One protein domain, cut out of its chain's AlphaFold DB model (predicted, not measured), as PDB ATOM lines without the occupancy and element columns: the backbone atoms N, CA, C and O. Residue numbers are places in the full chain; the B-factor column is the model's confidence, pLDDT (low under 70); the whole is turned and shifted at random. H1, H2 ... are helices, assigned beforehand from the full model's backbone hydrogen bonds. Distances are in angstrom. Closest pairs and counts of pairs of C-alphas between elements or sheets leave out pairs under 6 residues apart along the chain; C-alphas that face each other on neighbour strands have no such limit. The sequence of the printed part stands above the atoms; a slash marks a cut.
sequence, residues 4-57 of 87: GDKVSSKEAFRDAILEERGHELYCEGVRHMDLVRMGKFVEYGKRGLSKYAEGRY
ATOM      1  N   GLY A   4     -17.551  26.895 -47.566       76.88
ATOM      2  CA  GLY A   4     -17.716  26.544 -46.154       76.88
ATOM      3  C   GLY A   4     -17.255  27.641 -45.185       76.88
ATOM      4  O   GLY A   4     -17.885  27.839 -44.146       76.88
ATOM      5  N   ASP A   5     -16.233  28.427 -45.548       84.88
ATOM      6  CA  ASP A   5     -15.688  29.482 -44.683       84.88
ATOM      7  C   ASP A   5     -16.702  30.618 -44.475       84.88
ATOM      8  O   ASP A   5     -16.836  31.140 -43.366       84.88
ATOM      9  N   LYS A   6     -17.476  30.964 -45.514       86.56
ATOM     10  CA  LYS A   6     -18.477  32.049 -45.488       86.56
ATOM     11  C   LYS A   6     -19.682  31.757 -44.588       86.56
ATOM     12  O   LYS A   6     -20.398  32.680 -44.218       86.56
ATOM     13  N   VAL A   7     -19.917  30.496 -44.230       90.75
ATOM     14  CA  VAL A   7     -21.036  30.069 -43.365       90.75
ATOM     15  C   VAL A   7     -20.564  29.444 -42.050       90.75
ATOM     16  O   VAL A   7     -21.368  28.915 -41.286       90.75
ATOM     17  N   SER A   8     -19.263  29.526 -41.767       92.94
ATOM     18  CA  SER A   8     -18.623  28.905 -40.600       92.94
ATOM     19  C   SER A   8     -19.036  29.525 -39.257       92.94
ATOM     20  O   SER A   8     -18.961  28.867 -38.219       92.94
ATOM     21  N   SER A   9     -19.503  30.777 -39.258       95.81
ATOM     22  CA  SER A   9     -20.008  31.479 -38.076       95.81
ATOM     23  C   SER A   9     -21.098  32.487 -38.440       95.81
ATOM     24  O   SER A   9     -21.312  32.815 -39.610       95.81
ATOM     25  N   LYS A  10     -21.789  33.019 -37.421       94.75
ATOM     26  CA  LYS A  10     -22.785  34.081 -37.620       94.75
ATOM     27  C   LYS A  10     -22.141  35.332 -38.208       94.75
ATOM     28  O   LYS A  10     -22.734  35.976 -39.064       94.75
ATOM     29  N   GLU A  11     -20.943  35.672 -37.754       94.00
ATOM     30  CA  GLU A  11     -20.182  36.833 -38.202       94.00
ATOM     31  C   GLU A  11     -19.725  36.648 -39.650       94.00
ATOM     32  O   GLU A  11     -19.958  37.535 -40.469       94.00
ATOM     33  N   ALA A  12     -19.184  35.472 -39.987       94.00
ATOM     34  CA  ALA A  12     -18.790  35.135 -41.354       94.00
ATOM     35  C   ALA A  12     -19.984  35.212 -42.313       94.00
ATOM     36  O   ALA A  12     -19.893  35.825 -43.376       94.00
ATOM     37  N   PHE A  13     -21.136  34.680 -41.897       95.12
ATOM     38  CA  PHE A  13     -22.342  34.719 -42.716       95.12
ATOM     39  C   PHE A  13     -22.905  36.136 -42.869       95.12
ATOM     40  O   PHE A  13     -23.349  36.514 -43.953       95.12
ATOM     41  N   ARG A  14     -22.856  36.961 -41.815       95.25
ATOM     42  CA  ARG A  14     -23.241  38.381 -41.894       95.25
ATOM     43  C   ARG A  14     -22.352  39.156 -42.862       95.25
ATOM     44  O   ARG A  14     -22.881  39.943 -43.646       95.25
ATOM     45  N   ASP A  15     -21.045  38.914 -42.834       95.12
ATOM     46  CA  ASP A  15     -20.096  39.544 -43.753       95.12
ATOM     47  C   ASP A  15     -20.319  39.070 -45.198       95.12
ATOM     48  O   ASP A  15     -20.325  39.896 -46.111       95.12
ATOM     49  N   ALA A  16     -20.622  37.784 -45.410       95.69
ATOM     50  CA  ALA A  16     -20.994  37.254 -46.721       95.69
ATOM     51  C   ALA A  16     -22.287  37.893 -47.264       95.69
ATOM     52  O   ALA A  16     -22.336  38.300 -48.420       95.69
ATOM     53  N   ILE A  17     -23.319  38.065 -46.428       95.75
ATOM     54  CA  ILE A  17     -24.548  38.777 -46.819       95.75
ATOM     55  C   ILE A  17     -24.242  40.233 -47.194       95.75
ATOM     56  O   ILE A  17     -24.797  40.748 -48.164       95.75
ATOM     57  N   LEU A  18     -23.396  40.923 -46.422       96.62
ATOM     58  CA  LEU A  18     -23.011  42.308 -46.707       96.62
ATOM     59  C   LEU A  18     -22.266  42.441 -48.037       96.62
ATOM     60  O   LEU A  18     -22.423  43.450 -48.727       96.62
ATOM     61  N   GLU A  19     -21.431  41.460 -48.366       95.62
ATOM     62  CA  GLU A  19     -20.717  41.377 -49.637       95.62
ATOM     63  C   GLU A  19     -21.700  41.186 -50.797       95.62
ATOM     64  O   GLU A  19     -21.765  42.052 -51.669       95.62
ATOM     65  N   GLU A  20     -22.548  40.152 -50.753       96.56
ATOM     66  CA  GLU A  20     -23.511  39.871 -51.829       96.56
ATOM     67  C   GLU A  20     -24.507  41.020 -52.040       96.56
ATOM     68  O   GLU A  20     -24.767  41.421 -53.170       96.56
ATOM     69  N   ARG A  21     -24.996  41.651 -50.962       97.69
ATOM     70  CA  ARG A  21     -25.828  42.863 -51.076       97.69
ATOM     71  C   ARG A  21     -25.091  44.033 -51.725       97.69
ATOM     72  O   ARG A  21     -25.723  44.857 -52.374       97.69
ATOM     73  N   GLY A  22     -23.780  44.140 -51.512       95.94
ATOM     74  CA  GLY A  22     -22.947  45.168 -52.134       95.94
ATOM     75  C   GLY A  22     -22.765  44.964 -53.636       95.94
ATOM     76  O   GLY A  22     -22.619  45.953 -54.350       95.94
ATOM     77  N   HIS A  23     -22.790  43.712 -54.095       96.88
ATOM     78  CA  HIS A  23     -22.754  43.362 -55.512       96.88
ATOM     79  C   HIS A  23     -24.116  43.564 -56.179       96.88
ATOM     80  O   HIS A  23     -24.194  44.260 -57.187       96.88
ATOM     81  N   GLU A  24     -25.175  42.999 -55.596       98.38
ATOM     82  CA  GLU A  24     -26.514  42.989 -56.196       98.38
ATOM     83  C   GLU A  24     -27.129  44.392 -56.256       98.38
ATOM     84  O   GLU A  24     -27.669  44.784 -57.280       98.38
ATOM     85  N   LEU A  25     -27.005  45.174 -55.177       97.94
ATOM     86  CA  LEU A  25     -27.680  46.471 -55.023       97.94
ATOM     87  C   LEU A  25     -26.736  47.652 -55.298       97.94
ATOM     88  O   LEU A  25     -26.781  48.698 -54.630       97.94
ATOM     89  N   TYR A  26     -25.801  47.468 -56.231       96.94
ATOM     90  CA  TYR A  26     -24.811  48.485 -56.565       96.94
ATOM     91  C   TYR A  26     -25.482  49.736 -57.153       96.94
ATOM     92  O   TYR A  26     -26.329  49.657 -58.034       96.94
ATOM     93  N   CYS A  27     -25.085  50.917 -56.667       96.56
ATOM     94  CA  CYS A  27     -25.672  52.213 -57.041       96.56
ATOM     95  C   CYS A  27     -27.176  52.388 -56.739       96.56
ATOM     96  O   CYS A  27     -27.764  53.372 -57.178       96.56
ATOM     97  N   GLU A  28     -27.777  51.535 -55.905       98.00
ATOM     98  CA  GLU A  28     -29.187  51.659 -55.493       98.00
ATOM     99  C   GLU A  28     -29.387  52.445 -54.180       98.00
ATOM    100  O   GLU A  28     -30.472  52.481 -53.607       98.00
ATOM    101  N   GLY A  29     -28.333  53.080 -53.657       96.06
ATOM    102  CA  GLY A  29     -28.423  53.967 -52.486       96.06
ATOM    103  C   GLY A  29     -28.475  53.270 -51.118       96.06
ATOM    104  O   GLY A  29     -28.517  53.942 -50.093       96.06
ATOM    105  N   VAL A  30     -28.401  51.937 -51.059       97.19
ATOM    106  CA  VAL A  30     -28.526  51.180 -49.793       97.19
ATOM    107  C   VAL A  30     -27.203  50.937 -49.060       97.19
ATOM    108  O   VAL A  30     -27.200  50.596 -47.874       97.19
ATOM    109  N   ARG A  31     -26.058  51.122 -49.736       96.50
ATOM    110  CA  ARG A  31     -24.748  50.698 -49.214       96.50
ATOM    111  C   ARG A  31     -24.374  51.379 -47.900       96.50
ATOM    112  O   ARG A  31     -23.843  50.717 -47.012       96.50
ATOM    113  N   HIS A  32     -24.669  52.673 -47.763       95.75
ATOM    114  CA  HIS A  32     -24.406  53.424 -46.532       95.75
ATOM    115  C   HIS A  32     -25.144  52.803 -45.347       95.75
ATOM    116  O   HIS A  32     -24.521  52.394 -44.372       95.75
ATOM    117  N   MET A  33     -26.463  52.642 -45.470       96.31
ATOM    118  CA  MET A  33     -27.310  52.074 -44.417       96.31
ATOM    119  C   MET A  33     -26.882  50.662 -44.011       96.31
ATOM    120  O   MET A  33     -26.878  50.344 -42.823       96.31
ATOM    121  N   ASP A  34     -26.501  49.818 -44.971       97.56
ATOM    122  CA  ASP A  34     -26.018  48.469 -44.673       97.56
ATOM    123  C   ASP A  34     -24.716  48.486 -43.870       97.56
ATOM    124  O   ASP A  34     -24.607  47.788 -42.861       97.56
ATOM    125  N   LEU A  35     -23.755  49.325 -44.262       96.94
ATOM    126  CA  LEU A  35     -22.498  49.475 -43.535       96.94
ATOM    127  C   LEU A  35     -22.714  50.007 -42.112       96.94
ATOM    128  O   LEU A  35     -22.067  49.522 -41.183       96.94
ATOM    129  N   VAL A  36     -23.631  50.960 -41.919       96.44
ATOM    130  CA  VAL A  36     -23.974  51.490 -40.589       96.44
ATOM    131  C   VAL A  36     -24.638  50.420 -39.727       96.44
ATOM    132  O   VAL A  36     -24.166  50.129 -38.631       96.44
ATOM    133  N   ARG A  37     -25.683  49.761 -40.243       95.38
ATOM    134  CA  ARG A  37     -26.436  48.722 -39.523       95.38
ATOM    135  C   ARG A  37     -25.579  47.510 -39.154       95.38
ATOM    136  O   ARG A  37     -25.882  46.814 -38.186       95.38
ATOM    137  N   MET A  38     -24.534  47.230 -39.928       95.81
ATOM    138  CA  MET A  38     -23.601  46.136 -39.654       95.81
ATOM    139  C   MET A  38     -22.345  46.565 -38.886       95.81
ATOM    140  O   MET A  38     -21.505  45.712 -38.617       95.81
ATOM    141  N   GLY A  39     -22.211  47.840 -38.503       94.81
ATOM    142  CA  GLY A  39     -21.055  48.335 -37.743       94.81
ATOM    143  C   GLY A  39     -19.748  48.357 -38.543       94.81
ATOM    144  O   GLY A  39     -18.665  48.314 -37.970       94.81
ATOM    145  N   LYS A  40     -19.839  48.400 -39.875       95.81
ATOM    146  CA  LYS A  40     -18.711  48.296 -40.812       95.81
ATOM    147  C   LYS A  40     -18.364  49.623 -41.493       95.81
ATOM    148  O   LYS A  40     -17.397  49.677 -42.241       95.81
ATOM    149  N   PHE A  41     -19.127  50.693 -41.243       95.81
ATOM    150  CA  PHE A  41     -18.983  51.998 -41.907       95.81
ATOM    151  C   PHE A  41     -17.565  52.582 -41.840       95.81
ATOM    152  O   PHE A  41     -16.981  52.869 -42.883       95.81
ATOM    153  N   VAL A  42     -16.994  52.694 -40.638       95.50
ATOM    154  CA  VAL A  42     -15.646  53.253 -40.427       95.50
ATOM    155  C   VAL A  42     -14.578  52.369 -41.076       95.50
ATOM    156  O   VAL A  42     -13.715  52.858 -41.799       95.50
ATOM    157  N   GLU A  43     -14.657  51.054 -40.860       94.56
ATOM    158  CA  GLU A  43     -13.700  50.084 -41.404       94.56
ATOM    159  C   GLU A  43     -13.699  50.086 -42.940       94.56
ATOM    160  O   GLU A  43     -12.641  50.191 -43.559       94.56
ATOM    161  N   TYR A  44     -14.879  50.056 -43.566       94.38
ATOM    162  CA  TYR A  44     -15.002  50.113 -45.021       94.38
ATOM    163  C   TYR A  44     -14.614  51.470 -45.603       94.38
ATOM    164  O   TYR A  44     -14.022  51.501 -46.676       94.38
ATOM    165  N   GLY A  45     -14.918  52.578 -44.923       92.62
ATOM    166  CA  GLY A  45     -14.584  53.919 -45.405       92.62
ATOM    167  C   GLY A  45     -13.080  54.189 -45.482       92.62
ATOM    168  O   GLY A  45     -12.653  55.024 -46.276       92.62
ATOM    169  N   LYS A  46     -12.271  53.444 -44.719       93.69
ATOM    170  CA  LYS A  46     -10.804  53.478 -44.808       93.69
ATOM    171  C   LYS A  46     -10.243  52.683 -45.988       93.69
ATOM    172  O   LYS A  46      -9.113  52.929 -46.413       93.69
ATOM    173  N   ARG A  47     -10.995  51.715 -46.524       92.19
ATOM    174  CA  ARG A  47     -10.501  50.831 -47.588       92.19
ATOM    175  C   ARG A  47     -10.208  51.644 -48.849       92.19
ATOM    176  O   ARG A  47     -11.075  52.328 -49.377       92.19
ATOM    177  N   GLY A  48      -8.979  51.538 -49.348       86.56
ATOM    178  CA  GLY A  48      -8.557  52.212 -50.580       86.56
ATOM    179  C   GLY A  48      -8.211  53.695 -50.417       86.56
ATOM    180  O   GLY A  48      -7.906  54.348 -51.415       86.56
ATOM    181  N   LEU A  49      -8.208  54.233 -49.191       94.25
ATOM    182  CA  LEU A  49      -7.656  55.562 -48.943       94.25
ATOM    183  C   LEU A  49      -6.138  55.564 -49.157       94.25
ATOM    184  O   LEU A  49      -5.430  54.617 -48.818       94.25
ATOM    185  N   SER A  50      -5.616  56.664 -49.700       95.44
ATOM    186  CA  SER A  50      -4.174  56.918 -49.675       95.44
ATOM    187  C   SER A  50      -3.729  57.245 -48.248       95.44
ATOM    188  O   SER A  50      -4.523  57.757 -47.462       95.44
ATOM    189  N   LYS A  51      -2.439  57.074 -47.929       94.06
ATOM    190  CA  LYS A  51      -1.885  57.456 -46.611       94.06
ATOM    191  C   LYS A  51      -2.217  58.901 -46.211       94.06
ATOM    192  O   LYS A  51      -2.449  59.199 -45.046       94.06
ATOM    193  N   TYR A  52      -2.249  59.804 -47.192       94.31
ATOM    194  CA  TYR A  52      -2.605  61.207 -46.985       94.31
ATOM    195  C   TYR A  52      -4.083  61.404 -46.614       94.31
ATOM    196  O   TYR A  52      -4.410  62.274 -45.807       94.31
ATOM    197  N   ALA A  53      -4.985  60.621 -47.208       94.50
ATOM    198  CA  ALA A  53      -6.406  60.660 -46.881       94.50
ATOM    199  C   ALA A  53      -6.706  59.923 -45.570       94.50
ATOM    200  O   ALA A  53      -7.489  60.422 -44.772       94.50
ATOM    201  N   GLU A  54      -6.041  58.794 -45.320       92.88
ATOM    202  CA  GLU A  54      -6.165  58.007 -44.091       92.88
ATOM    203  C   GLU A  54      -5.830  58.842 -42.851       92.88
ATOM    204  O   GLU A  54      -6.634  58.906 -41.930       92.88
ATOM    205  N   GLY A  55      -4.726  59.602 -42.872       92.12
ATOM    206  CA  GLY A  55      -4.356  60.503 -41.771       92.12
ATOM    207  C   GLY A  55      -5.333  61.662 -41.514       92.12
ATOM    208  O   GLY A  55      -5.147  62.419 -40.565       92.12
ATOM    209  N   ARG A  56      -6.355  61.835 -42.359       92.75
ATOM    210  CA  ARG A  56      -7.418  62.845 -42.214       92.75
ATOM    211  C   ARG A  56      -8.813  62.231 -42.191       92.75
ATOM    212  O   ARG A  56      -9.801  62.965 -42.172       92.75
ATOM    213  N   TYR A  57      -8.902  60.906 -42.229       93.00
ATOM    214  CA  TYR A  57     -10.167  60.210 -42.160       93.00
ATOM    215  C   TYR A  57     -10.721  60.340 -40.744       93.00
ATOM    216  O   TYR A  57     -10.002  60.165 -39.761       93.00
TER     217      TYR A  57
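Overview. This is residues 4 to 57 of the 87 residues of the protein "RagB/SusD family nutrient uptake outer membrane protein" of Bacteroides eggerthii (UniProt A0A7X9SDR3). A loose hairpin of the longest helix, H1, and H2 makes one end, and the chain trails away from it through H3 to small H4. The printed part has 54 residues with four named helices, H1 to H4 in chain order, and no named strand. It is all helix and loose, with a radius of gyration of the C-alphas of 13.0 A and spans of 37 by 25 by 17 A.

Arrangement. Start at H1, residues 10 to 24; its residues 18 to 22 alone only just touch H2, residues 31 to 37, with 3 pairs of C-alphas within 8 A, the closest Gly 22 and Arg 31 at 6.5 A. This hairpin runs opposite ways at a shallow tilt of 20 degrees. H3, residues 41 to 46, only just touches H2, with 3 pairs, only at the corner; the closest C-alphas, Leu 35 and Phe 41, are 4.6 A apart. H4, residues 51 to 54, is close to H3 but not clearly touching, closest C-alphas Lys 46 and Glu 54 at 6.5 A. H1, H2 and H3 have every O i to N i+4 pair within hydrogen-bond range; H4 is too short for one.

Along the chain. Find C-alpha 10 at (-22.785, 34.081, -37.620); H1 runs 20.9 A from there. H2 spans 10.0 A, H3 8.8 A and H4 5.0 A, ending at C-alpha 54, (-6.165, 58.007, -44.091).

Size, cuts and confidence. The C-alphas farthest apart, Gly 4 and Arg 56, are 37.9 A apart. The printed part has no cut, no link is long, and no printed residue is under 70 in pLDDT.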